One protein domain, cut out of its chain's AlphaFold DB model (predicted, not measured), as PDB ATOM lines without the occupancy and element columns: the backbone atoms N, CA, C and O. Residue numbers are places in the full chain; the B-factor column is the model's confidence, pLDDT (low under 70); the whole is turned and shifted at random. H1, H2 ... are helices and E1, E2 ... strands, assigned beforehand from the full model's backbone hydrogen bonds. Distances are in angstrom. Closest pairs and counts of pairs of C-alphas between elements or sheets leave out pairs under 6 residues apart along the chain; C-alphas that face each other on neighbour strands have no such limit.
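This is residues 18 to 85 of the 86 residues of an uncharacterized protein of Symploca sp. SIO2B6 (UniProt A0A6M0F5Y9). A small strand hairpin, E1 and E2, sits in the middle of a flat, loosely built model, with H1 and H2 strung out on one side of it and H3 and the first part of H4 on the opposite side. H3 and H4 make a corner at their link, and the far part of the long helix H4 sticks out with the tail as an arm, residues 76 to 85. The printed part has 68 residues with four named helices and two named strands, in the order H1, H2, E1, E2, H3, H4; the sheet, E1 - E2, is antiparallel and the class is mostly helix. The whole is loose, with a radius of gyration of the C-alphas of 14.1 A, and spans 46 by 29 by 14 A.

Strand E1 is residues 41 to 44, 10.3 A from first to last C-alpha, and E2 is residues 51 to 54, 9.5 A. C-alpha 41 stands at (132.569, 163.842, 191.050). Helix H3 is residues 56 to 64, 12.3 A long, and H4 is residues 67 to 83, 25.3 A long, ending with C-alpha 83 at (143.923, 193.073, 198.700). Before the strands come H1, residues 18 to 22, 6.4 A, and H2, residues 29 to 36, 11.0 A. C-alpha 18 is at (147.697, 175.955, 182.306).

E1 and E2 form an antiparallel hairpin, with 141 degrees between their directions. N 54 and O 41 are 2.8 A apart and N 43 and O 52 are 3.0 A apart, both within hydrogen-bond range. E1 and H3 have 4 pairs of C-alphas within 8 A, the closest being those of Ala 41 and Leu 59, 7.1 A apart. H3 and H4 are close but not clearly touching; their closest C-alphas, of Tyr 62 and Tyr 68, are 5.8 A apart. They run the same way at a steep tilt of 55 degrees. The closest C-alphas of E1 and H4 are those of Ala 44 and Arg 71, 7.6 A apart. H2 and E1 are near each other, with 6 pairs of C-alphas within 10 A, while H2 and E2 are only just apart, at 8.4 A. The closest C-alphas of H1 and E2 are those of Leu 22 and Leu 51, 6.8 A apart. H1 and H2 are apart. In H1 and H3 every O i to N i+4 pair is within hydrogen-bond range; in H2 it is 3 of 4 and in H4 12 of 13.

The two C-alphas farthest apart, of Gly 37 and Leu 85, are 46.3 A apart. Residues 76 to 85, of which 76 to 83 belong to H4, stand free; the body without them spans 33 by 29 by 12 A. The printed part has no cut, and no link is long. The mean pLDDT of the printed part is 82.3, and residues 80 to 85 are under 70.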
ATOM      1  N   PHE A  18     147.510 177.316 181.803       82.38
ATOM      2  CA  PHE A  18     147.697 175.955 182.306       82.38
ATOM      3  C   PHE A  18     146.884 175.691 183.573       82.38
ATOM      4  O   PHE A  18     146.015 174.822 183.564       82.38
ATOM      5  N   GLU A  19     147.081 176.510 184.605       80.81
ATOM      6  CA  GLU A  19     146.373 176.369 185.883       80.81
ATOM      7  C   GLU A  19     144.855 176.502 185.710       80.81
ATOM      8  O   GLU A  19     144.081 175.681 186.198       80.81
ATOM      9  N   MET A  20     144.415 177.484 184.913       82.06
ATOM     10  CA  MET A  20     142.994 177.674 184.605       82.06
ATOM     11  C   MET A  20     142.395 176.455 183.890       82.06
ATOM     12  O   MET A  20     141.255 176.073 184.152       82.06
ATOM     13  N   THR A  21     143.159 175.832 182.992       81.12
ATOM     14  CA  THR A  21     142.716 174.645 182.252       81.12
ATOM     15  C   THR A  21     142.590 173.435 183.170       81.12
ATOM     16  O   THR A  21     141.612 172.704 183.052       81.12
ATOM     17  N   LEU A  22     143.514 173.248 184.118       78.75
ATOM     18  CA  LEU A  22     143.423 172.182 185.121       78.75
ATOM     19  C   LEU A  22     142.234 172.366 186.071       78.75
ATOM     20  O   LEU A  22     141.624 171.383 186.485       78.75
ATOM     21  N   ALA A  23     141.878 173.612 186.379       77.56
ATOM     22  CA  ALA A  23     140.730 173.943 187.220       77.56
ATOM     23  C   ALA A  23     139.377 173.885 186.482       77.56
ATOM     24  O   ALA A  23     138.322 173.987 187.109       77.56
ATOM     25  N   THR A  24     139.376 173.734 185.154       81.00
ATOM     26  CA  THR A  24     138.151 173.734 184.347       81.00
ATOM     27  C   THR A  24     137.713 172.312 184.020       81.00
ATOM     28  O   THR A  24     138.433 171.541 183.389       81.00
ATOM     29  N   LEU A  25     136.476 171.964 184.380       76.94
ATOM     30  CA  LEU A  25     135.893 170.681 183.992       76.94
ATOM     31  C   LEU A  25     135.665 170.617 182.479       76.94
ATOM     32  O   LEU A  25     135.025 171.491 181.889       76.94
ATOM     33  N   LEU A  26     136.134 169.537 181.854       75.88
ATOM     34  CA  LEU A  26     135.917 169.304 180.431       75.88
ATOM     35  C   LEU A  26     134.418 169.139 180.118       75.88
ATOM     36  O   LEU A  26     133.679 168.512 180.886       75.88
ATOM     37  N   PRO A  27     133.940 169.626 178.959       78.44
ATOM     38  CA  PRO A  27     132.578 169.366 178.517       78.44
ATOM     39  C   PRO A  27     132.281 167.864 178.494       78.44
ATOM     40  O   PRO A  27     133.080 167.072 177.996       78.44
ATOM     41  N   ARG A  28     131.102 167.470 178.989       79.50
ATOM     42  CA  ARG A  28     130.656 166.064 179.061       79.50
ATOM     43  C   ARG A  28     131.541 165.153 179.921       79.50
ATOM     44  O   ARG A  28     131.485 163.935 179.741       79.50
ATOM     45  N   TRP A  29     132.295 165.693 180.880       76.94
ATOM     46  CA  TRP A  29     133.081 164.886 181.819       76.94
ATOM     47  C   TRP A  29     132.252 163.786 182.499       76.94
ATOM     48  O   TRP A  29     132.763 162.688 182.694       76.94
ATOM     49  N   GLN A  30     130.957 164.016 182.767       78.56
ATOM     50  CA  GLN A  30     130.083 163.002 183.371       78.56
ATOM     51  C   GLN A  30     129.947 161.748 182.498       78.56
ATOM     52  O   GLN A  30     129.845 160.642 183.015       78.56
ATOM     53  N   GLN A  31     129.963 161.896 181.168       81.88
ATOM     54  CA  GLN A  31     129.879 160.759 180.245       81.88
ATOM     55  C   GLN A  31     131.169 159.935 180.250       81.88
ATOM     56  O   GLN A  31     131.117 158.725 180.051       81.88
ATOM     57  N   ALA A  32     132.319 160.579 180.457       72.62
ATOM     58  CA  ALA A  32     133.600 159.897 180.610       72.62
ATOM     59  C   ALA A  32     133.695 159.208 181.981       72.62
ATOM     60  O   ALA A  32     134.032 158.031 182.041       72.62
ATOM     61  N   ALA A  33     133.293 159.896 183.051       73.00
ATOM     62  CA  ALA A  33     133.221 159.354 184.408       73.00
ATOM     63  C   ALA A  33     132.304 158.121 184.497       73.00
ATOM     64  O   ALA A  33     132.673 157.099 185.071       73.00
ATOM     65  N   ALA A  34     131.143 158.167 183.832       74.50
ATOM     66  CA  ALA A  34     130.208 157.046 183.770       74.50
ATOM     67  C   ALA A  34     130.777 155.800 183.062       74.50
ATOM     68  O   ALA A  34     130.301 154.697 183.317       74.50
ATOM     69  N   LYS A  35     131.782 155.947 182.182       75.44
ATOM     70  CA  LYS A  35     132.461 154.802 181.547       75.44
ATOM     71  C   LYS A  35     133.436 154.104 182.487       75.44
ATOM     72  O   LYS A  35     133.587 152.893 182.379       75.44
ATOM     73  N   ASP A  36     134.083 154.859 183.369       71.75
ATOM     74  CA  ASP A  36     135.027 154.326 184.358       71.75
ATOM     75  C   ASP A  36     134.294 153.612 185.511       71.75
ATOM     76  O   ASP A  36     134.856 152.784 186.221       71.75
ATOM     77  N   GLY A  37     132.997 153.903 185.683       70.69
ATOM     78  CA  GLY A  37     132.080 153.191 186.578       70.69
ATOM     79  C   GLY A  37     132.245 153.516 188.065       70.69
ATOM     80  O   GLY A  37     131.366 153.173 188.852       70.69
ATOM     81  N   ASN A  38     133.329 154.197 188.443       79.19
ATOM     82  CA  ASN A  38     133.649 154.524 189.833       79.19
ATOM     83  C   ASN A  38     133.767 156.036 190.105       79.19
ATOM     84  O   ASN A  38     133.666 156.464 191.253       79.19
ATOM     85  N   THR A  39     133.956 156.863 189.072       81.12
ATOM     86  CA  THR A  39     134.018 158.323 189.227       81.12
ATOM     87  C   THR A  39     132.617 158.916 189.362       81.12
ATOM     88  O   THR A  39     131.790 158.794 188.458       81.12
ATOM     89  N   TYR A  40     132.367 159.603 190.476       80.94
ATOM     90  CA  TYR A  40     131.111 160.294 190.772       80.94
ATOM     91  C   TYR A  40     131.231 161.814 190.601       80.94
ATOM     92  O   TYR A  40     130.357 162.444 190.008       80.94
ATOM     93  N   ALA A  41     132.326 162.402 191.090       85.56
ATOM     94  CA  ALA A  41     132.569 163.842 191.050       85.56
ATOM     95  C   ALA A  41     134.062 164.161 190.886       85.56
ATOM     96  O   ALA A  41     134.910 163.269 190.909       85.56
ATOM     97  N   PHE A  42     134.367 165.449 190.732       88.00
ATOM     98  CA  PHE A  42     135.720 165.989 190.819       88.00
ATOM     99  C   PHE A  42     135.778 166.995 191.966       88.00
ATOM    100  O   PHE A  42     134.873 167.820 192.096       88.00
ATOM    101  N   VAL A  43     136.831 166.932 192.775       90.56
ATOM    102  CA  VAL A  43     137.060 167.846 193.905       90.56
ATOM    103  C   VAL A  43     138.434 168.487 193.785       90.56
ATOM    104  O   VAL A  43     139.354 167.872 193.246       90.56
ATOM    105  N   ALA A  44     138.568 169.719 194.275       91.31
ATOM    106  CA  ALA A  44     139.852 170.400 194.357       91.31
ATOM    107  C   ALA A  44     140.556 170.011 195.662       91.31
ATOM    108  O   ALA A  44     139.995 170.207 196.745       91.31
ATOM    109  N   SER A  45     141.772 169.481 195.550       88.25
ATOM    110  CA  SER A  45     142.626 169.148 196.693       88.25
ATOM    111  C   SER A  45     142.952 170.392 197.523       88.25
ATOM    112  O   SER A  45     143.202 171.469 196.975       88.25
ATOM    113  N   ALA A  46     142.965 170.247 198.847       87.19
ATOM    114  CA  ALA A  46     143.378 171.316 199.754       87.19
ATOM    115  C   ALA A  46     144.890 171.615 199.679       87.19
ATOM    116  O   ALA A  46     145.296 172.722 200.019       87.19
ATOM    117  N   GLU A  47     145.710 170.662 199.221       85.88
ATOM    118  CA  GLU A  47     147.176 170.787 199.199       85.88
ATOM    119  C   GLU A  47     147.694 171.559 197.977       85.88
ATOM    120  O   GLU A  47     148.526 172.454 198.115       85.88
ATOM    121  N   ASP A  48     147.215 171.207 196.782       84.06
ATOM    122  CA  ASP A  48     147.723 171.728 195.503       84.06
ATOM    123  C   ASP A  48     146.651 172.449 194.666       84.06
ATOM    124  O   ASP A  48     146.965 173.061 193.647       84.06
ATOM    125  N   GLY A  49     145.382 172.412 195.090       83.56
ATOM    126  CA  GLY A  49     144.267 173.032 194.379       83.56
ATOM    127  C   GLY A  49     143.844 172.314 193.094       83.56
ATOM    128  O   GLY A  49     142.908 172.778 192.437       83.56
ATOM    129  N   LEU A  50     144.479 171.194 192.736       85.12
ATOM    130  CA  LEU A  50     144.202 170.467 191.501       85.12
ATOM    131  C   LEU A  50     142.926 169.631 191.611       85.12
ATOM    132  O   LEU A  50     142.577 169.104 192.673       85.12
ATOM    133  N   LEU A  51     142.222 169.494 190.483       87.31
ATOM    134  CA  LEU A  51     141.032 168.654 190.397       87.31
ATOM    135  C   LEU A  51     141.414 167.173 190.338       87.31
ATOM    136  O   LEU A  51     142.124 166.736 189.432       87.31
ATOM    137  N   ARG A  52     140.861 166.379 191.257       87.31
ATOM    138  CA  ARG A  52     140.964 164.914 191.262       87.31
ATOM    139  C   ARG A  52     139.591 164.262 191.164       87.31
ATOM    140  O   ARG A  52     138.613 164.764 191.717       87.31
ATOM    141  N   ALA A  53     139.523 163.138 190.456       88.19
ATOM    142  CA  ALA A  53     138.324 162.311 190.380       88.19
ATOM    143  C   ALA A  53     138.076 161.614 191.724       88.19
ATOM    144  O   ALA A  53     139.017 161.110 192.336       88.19
ATOM    145  N   VAL A  54     136.818 161.564 192.158       89.19
ATOM    146  CA  VAL A  54     136.402 160.896 193.398       89.19
ATOM    147  C   VAL A  54     135.135 160.078 193.197       89.19
ATOM    148  O   VAL A  54     134.253 160.426 192.406       89.19
ATOM    149  N   SER A  55     135.040 158.980 193.934       90.44
ATOM    150  CA  SER A  55     133.817 158.201 194.106       90.44
ATOM    151  C   SER A  55     132.804 158.930 194.996       90.44
ATOM    152  O   SER A  55     133.107 159.935 195.638       90.44
ATOM    153  N   SER A  56     131.574 158.408 195.064       89.12
ATOM    154  CA  SER A  56     130.527 158.986 195.921       89.12
ATOM    155  C   SER A  56     130.929 158.997 197.398       89.12
ATOM    156  O   SER A  56     130.630 159.955 198.099       89.12
ATOM    157  N   LYS A  57     131.620 157.949 197.861       91.94
ATOM    158  CA  LYS A  57     132.090 157.855 199.246       91.94
ATOM    159  C   LYS A  57     133.205 158.862 199.523       91.94
ATOM    160  O   LYS A  57     133.163 159.569 200.517       91.94
ATOM    161  N   GLU A  58     134.172 158.960 198.617       93.12
ATOM    162  CA  GLU A  58     135.272 159.921 198.754       93.12
ATOM    163  C   GLU A  58     134.776 161.371 198.702       93.12
ATOM    164  O   GLU A  58     135.363 162.236 199.342       93.12
ATOM    165  N   LEU A  59     133.680 161.650 197.988       92.56
ATOM    166  CA  LEU A  59     133.028 162.957 198.050       92.56
ATOM    167  C   LEU A  59     132.396 163.223 199.427       92.56
ATOM    168  O   LEU A  59     132.498 164.335 199.936       92.56
ATOM    169  N   GLU A  60     131.744 162.231 200.037       94.19
ATOM    170  CA  GLU A  60     131.226 162.371 201.405       94.19
ATOM    171  C   GLU A  60     132.355 162.619 202.408       94.19
ATOM    172  O   GLU A  60     132.218 163.492 203.266       94.19
ATOM    173  N   ASP A  61     133.476 161.908 202.264       95.56
ATOM    174  CA  ASP A  61     134.676 162.108 203.077       95.56
ATOM    175  C   ASP A  61     135.280 163.504 202.840       95.56
ATOM    176  O   ASP A  61     135.671 164.174 203.787       95.56
ATOM    177  N   TYR A  62     135.290 164.001 201.602       94.38
ATOM    178  CA  TYR A  62     135.761 165.353 201.278       94.38
ATOM    179  C   TYR A  62     134.920 166.448 201.953       94.38
ATOM    180  O   TYR A  62     135.457 167.388 202.547       94.38
ATOM    181  N   LEU A  63     133.589 166.322 201.876       94.25
ATOM    182  CA  LEU A  63     132.646 167.307 202.410       94.25
ATOM    183  C   LEU A  63     132.570 167.274 203.939       94.25
ATOM    184  O   LEU A  63     132.511 168.326 204.572       94.25
ATOM    185  N   ASN A  64     132.568 166.078 204.535       95.62
ATOM    186  CA  ASN A  64     132.355 165.902 205.974       95.62
ATOM    187  C   ASN A  64     133.652 165.677 206.765       95.62
ATOM    188  O   ASN A  64     133.662 165.853 207.981       95.62
ATOM    189  N   GLY A  65     134.740 165.284 206.103       92.44
ATOM    190  CA  GLY A  65     136.047 165.006 206.712       92.44
ATOM    191  C   GLY A  65     136.942 166.235 206.869       92.44
ATOM    192  O   GLY A  65     138.039 166.120 207.409       92.44
ATOM    193  N   GLY A  66     136.481 167.412 206.433       90.81
ATOM    194  CA  GLY A  66     137.152 168.694 206.662       90.81
ATOM    195  C   GLY A  66     138.112 169.145 205.558       90.81
ATOM    196  O   GLY A  66     138.528 170.299 205.588       90.81
ATOM    197  N   GLU A  67     138.409 168.308 204.556       93.94
ATOM    198  CA  GLU A  67     139.253 168.689 203.406       93.94
ATOM    199  C   GLU A  67     138.654 169.886 202.649       93.94
ATOM    200  O   GLU A  67     139.358 170.839 202.320       93.94
ATOM    201  N   TYR A  68     137.331 169.901 202.449       92.19
ATOM    202  CA  TYR A  68     136.652 171.045 201.840       92.19
ATOM    203  C   TYR A  68     136.818 172.338 202.652       92.19
ATOM    204  O   TYR A  68     137.059 173.404 202.088       92.19
ATOM    205  N   GLN A  69     136.723 172.253 203.981       94.69
ATOM    206  CA  GLN A  69     136.865 173.415 204.857       94.69
ATOM    207  C   GLN A  69     138.294 173.970 204.809       94.69
ATOM    208  O   GLN A  69     138.470 175.177 204.667       94.69
ATOM    209  N   GLN A  70     139.296 173.089 204.831       93.50
ATOM    210  CA  GLN A  70     140.700 173.465 204.640       93.50
ATOM    211  C   GLN A  70     140.907 174.156 203.290       93.50
ATOM    212  O   GLN A  70     141.591 175.172 203.203       93.50
ATOM    213  N   ARG A  71     140.266 173.658 202.222       89.81
ATOM    214  CA  ARG A  71     140.341 174.306 200.909       89.81
ATOM    215  C   ARG A  71     139.752 175.717 200.932       89.81
ATOM    216  O   ARG A  71     140.343 176.607 200.323       89.81
ATOM    217  N   LEU A  72     138.625 175.929 201.613       89.94
ATOM    218  CA  LEU A  72     138.019 177.258 201.760       89.94
ATOM    219  C   LEU A  72     138.926 178.229 202.520       89.94
ATOM    220  O   LEU A  72     139.016 179.388 202.132       89.94
ATOM    221  N   GLU A  73     139.620 177.765 203.559       90.75
ATOM    222  CA  GLU A  73     140.602 178.574 204.293       90.75
ATOM    223  C   GLU A  73     141.735 179.036 203.372       90.75
ATOM    224  O   GLU A  73     142.014 180.227 203.303       90.75
ATOM    225  N   VAL A  74     142.294 178.131 202.560       86.75
ATOM    226  CA  VAL A  74     143.336 178.482 201.581       86.75
ATOM    227  C   VAL A  74     142.835 179.505 200.555       86.75
ATOM    228  O   VAL A  74     143.567 180.426 200.208       86.75
ATOM    229  N   ILE A  75     141.603 179.367 200.053       84.75
ATOM    230  CA  ILE A  75     141.027 180.332 199.095       84.75
ATOM    231  C   ILE A  75     140.864 181.703 199.755       84.75
ATOM    232  O   ILE A  75     141.309 182.698 199.188       84.75
ATOM    233  N   ASN A  76     140.284 181.749 200.955       82.56
ATOM    234  CA  ASN A  76     140.082 182.995 201.693       82.56
ATOM    235  C   ASN A  76     141.415 183.693 202.005       82.56
ATOM    236  O   ASN A  76     141.525 184.904 201.832       82.56
ATOM    237  N   ASP A  77     142.441 182.939 202.407       80.69
ATOM    238  CA  ASP A  77     143.777 183.480 202.666       80.69
ATOM    239  C   ASP A  77     144.421 184.032 201.383       80.69
ATOM    240  O   ASP A  77     145.087 185.069 201.409       80.69
ATOM    241  N   MET A  78     144.226 183.374 200.236       73.44
ATOM    242  CA  MET A  78     144.717 183.874 198.946       73.44
ATOM    243  C   MET A  78     144.004 185.159 198.510       73.44
ATOM    244  O   MET A  78     144.662 186.057 197.984       73.44
ATOM    245  N   GLU A  79     142.691 185.263 198.729       71.69
ATOM    246  CA  GLU A  79     141.914 186.471 198.427       71.69
ATOM    247  C   GLU A  79     142.337 187.644 199.321       71.69
ATOM    248  O   GLU A  79     142.634 188.723 198.807       71.69
ATOM    249  N   ALA A  80     142.482 187.418 200.632       67.88
ATOM    250  CA  ALA A  80     142.924 188.439 201.583       67.88
ATOM    251  C   ALA A  80     144.328 188.981 201.257       67.88
ATOM    252  O   ALA A  80     144.555 190.189 201.258       67.88
ATOM    253  N   ASN A  81     145.266 188.104 200.888       59.94
ATOM    254  CA  ASN A  81     146.625 188.509 200.514       59.94
ATOM    255  C   ASN A  81     146.702 189.266 199.171       59.94
ATOM    256  O   ASN A  81     147.735 189.860 198.860       59.94
ATOM    257  N   CYS A  82     145.643 189.240 198.355       57.34
ATOM    258  CA  CYS A  82     145.582 189.971 197.088       57.34
ATOM    259  C   CYS A  82     145.099 191.424 197.272       57.34
ATOM    260  O   CYS A  82     145.392 192.279 196.433       57.34
ATOM    261  N   GLU A  83     144.402 191.722 198.374       57.25
ATOM    262  CA  GLU A  83     143.923 193.073 198.700       57.25
ATOM    263  C   GLU A  83     145.020 193.975 199.298       57.25
ATOM    264  O   GLU A  83     144.989 195.184 199.081       57.25
ATOM    265  N   ASP A  84     146.044 193.402 199.941       53.12
ATOM    266  CA  ASP A  84     147.159 194.133 200.582       53.12
ATOM    267  C   ASP A  84     148.248 194.649 199.608       53.12
ATOM    268  O   ASP A  84     149.288 195.164 200.027       53.12
ATOM    269  N   LEU A  85     148.038 194.521 198.292       51.34
ATOM    270  CA  LEU A  85     148.989 194.923 197.241       51.34
ATOM    271  C   LEU A  85     148.584 196.185 196.446       51.34
ATOM    272  O   LEU A  85     149.205 196.470 195.418       51.34
TER     273      LEU A  85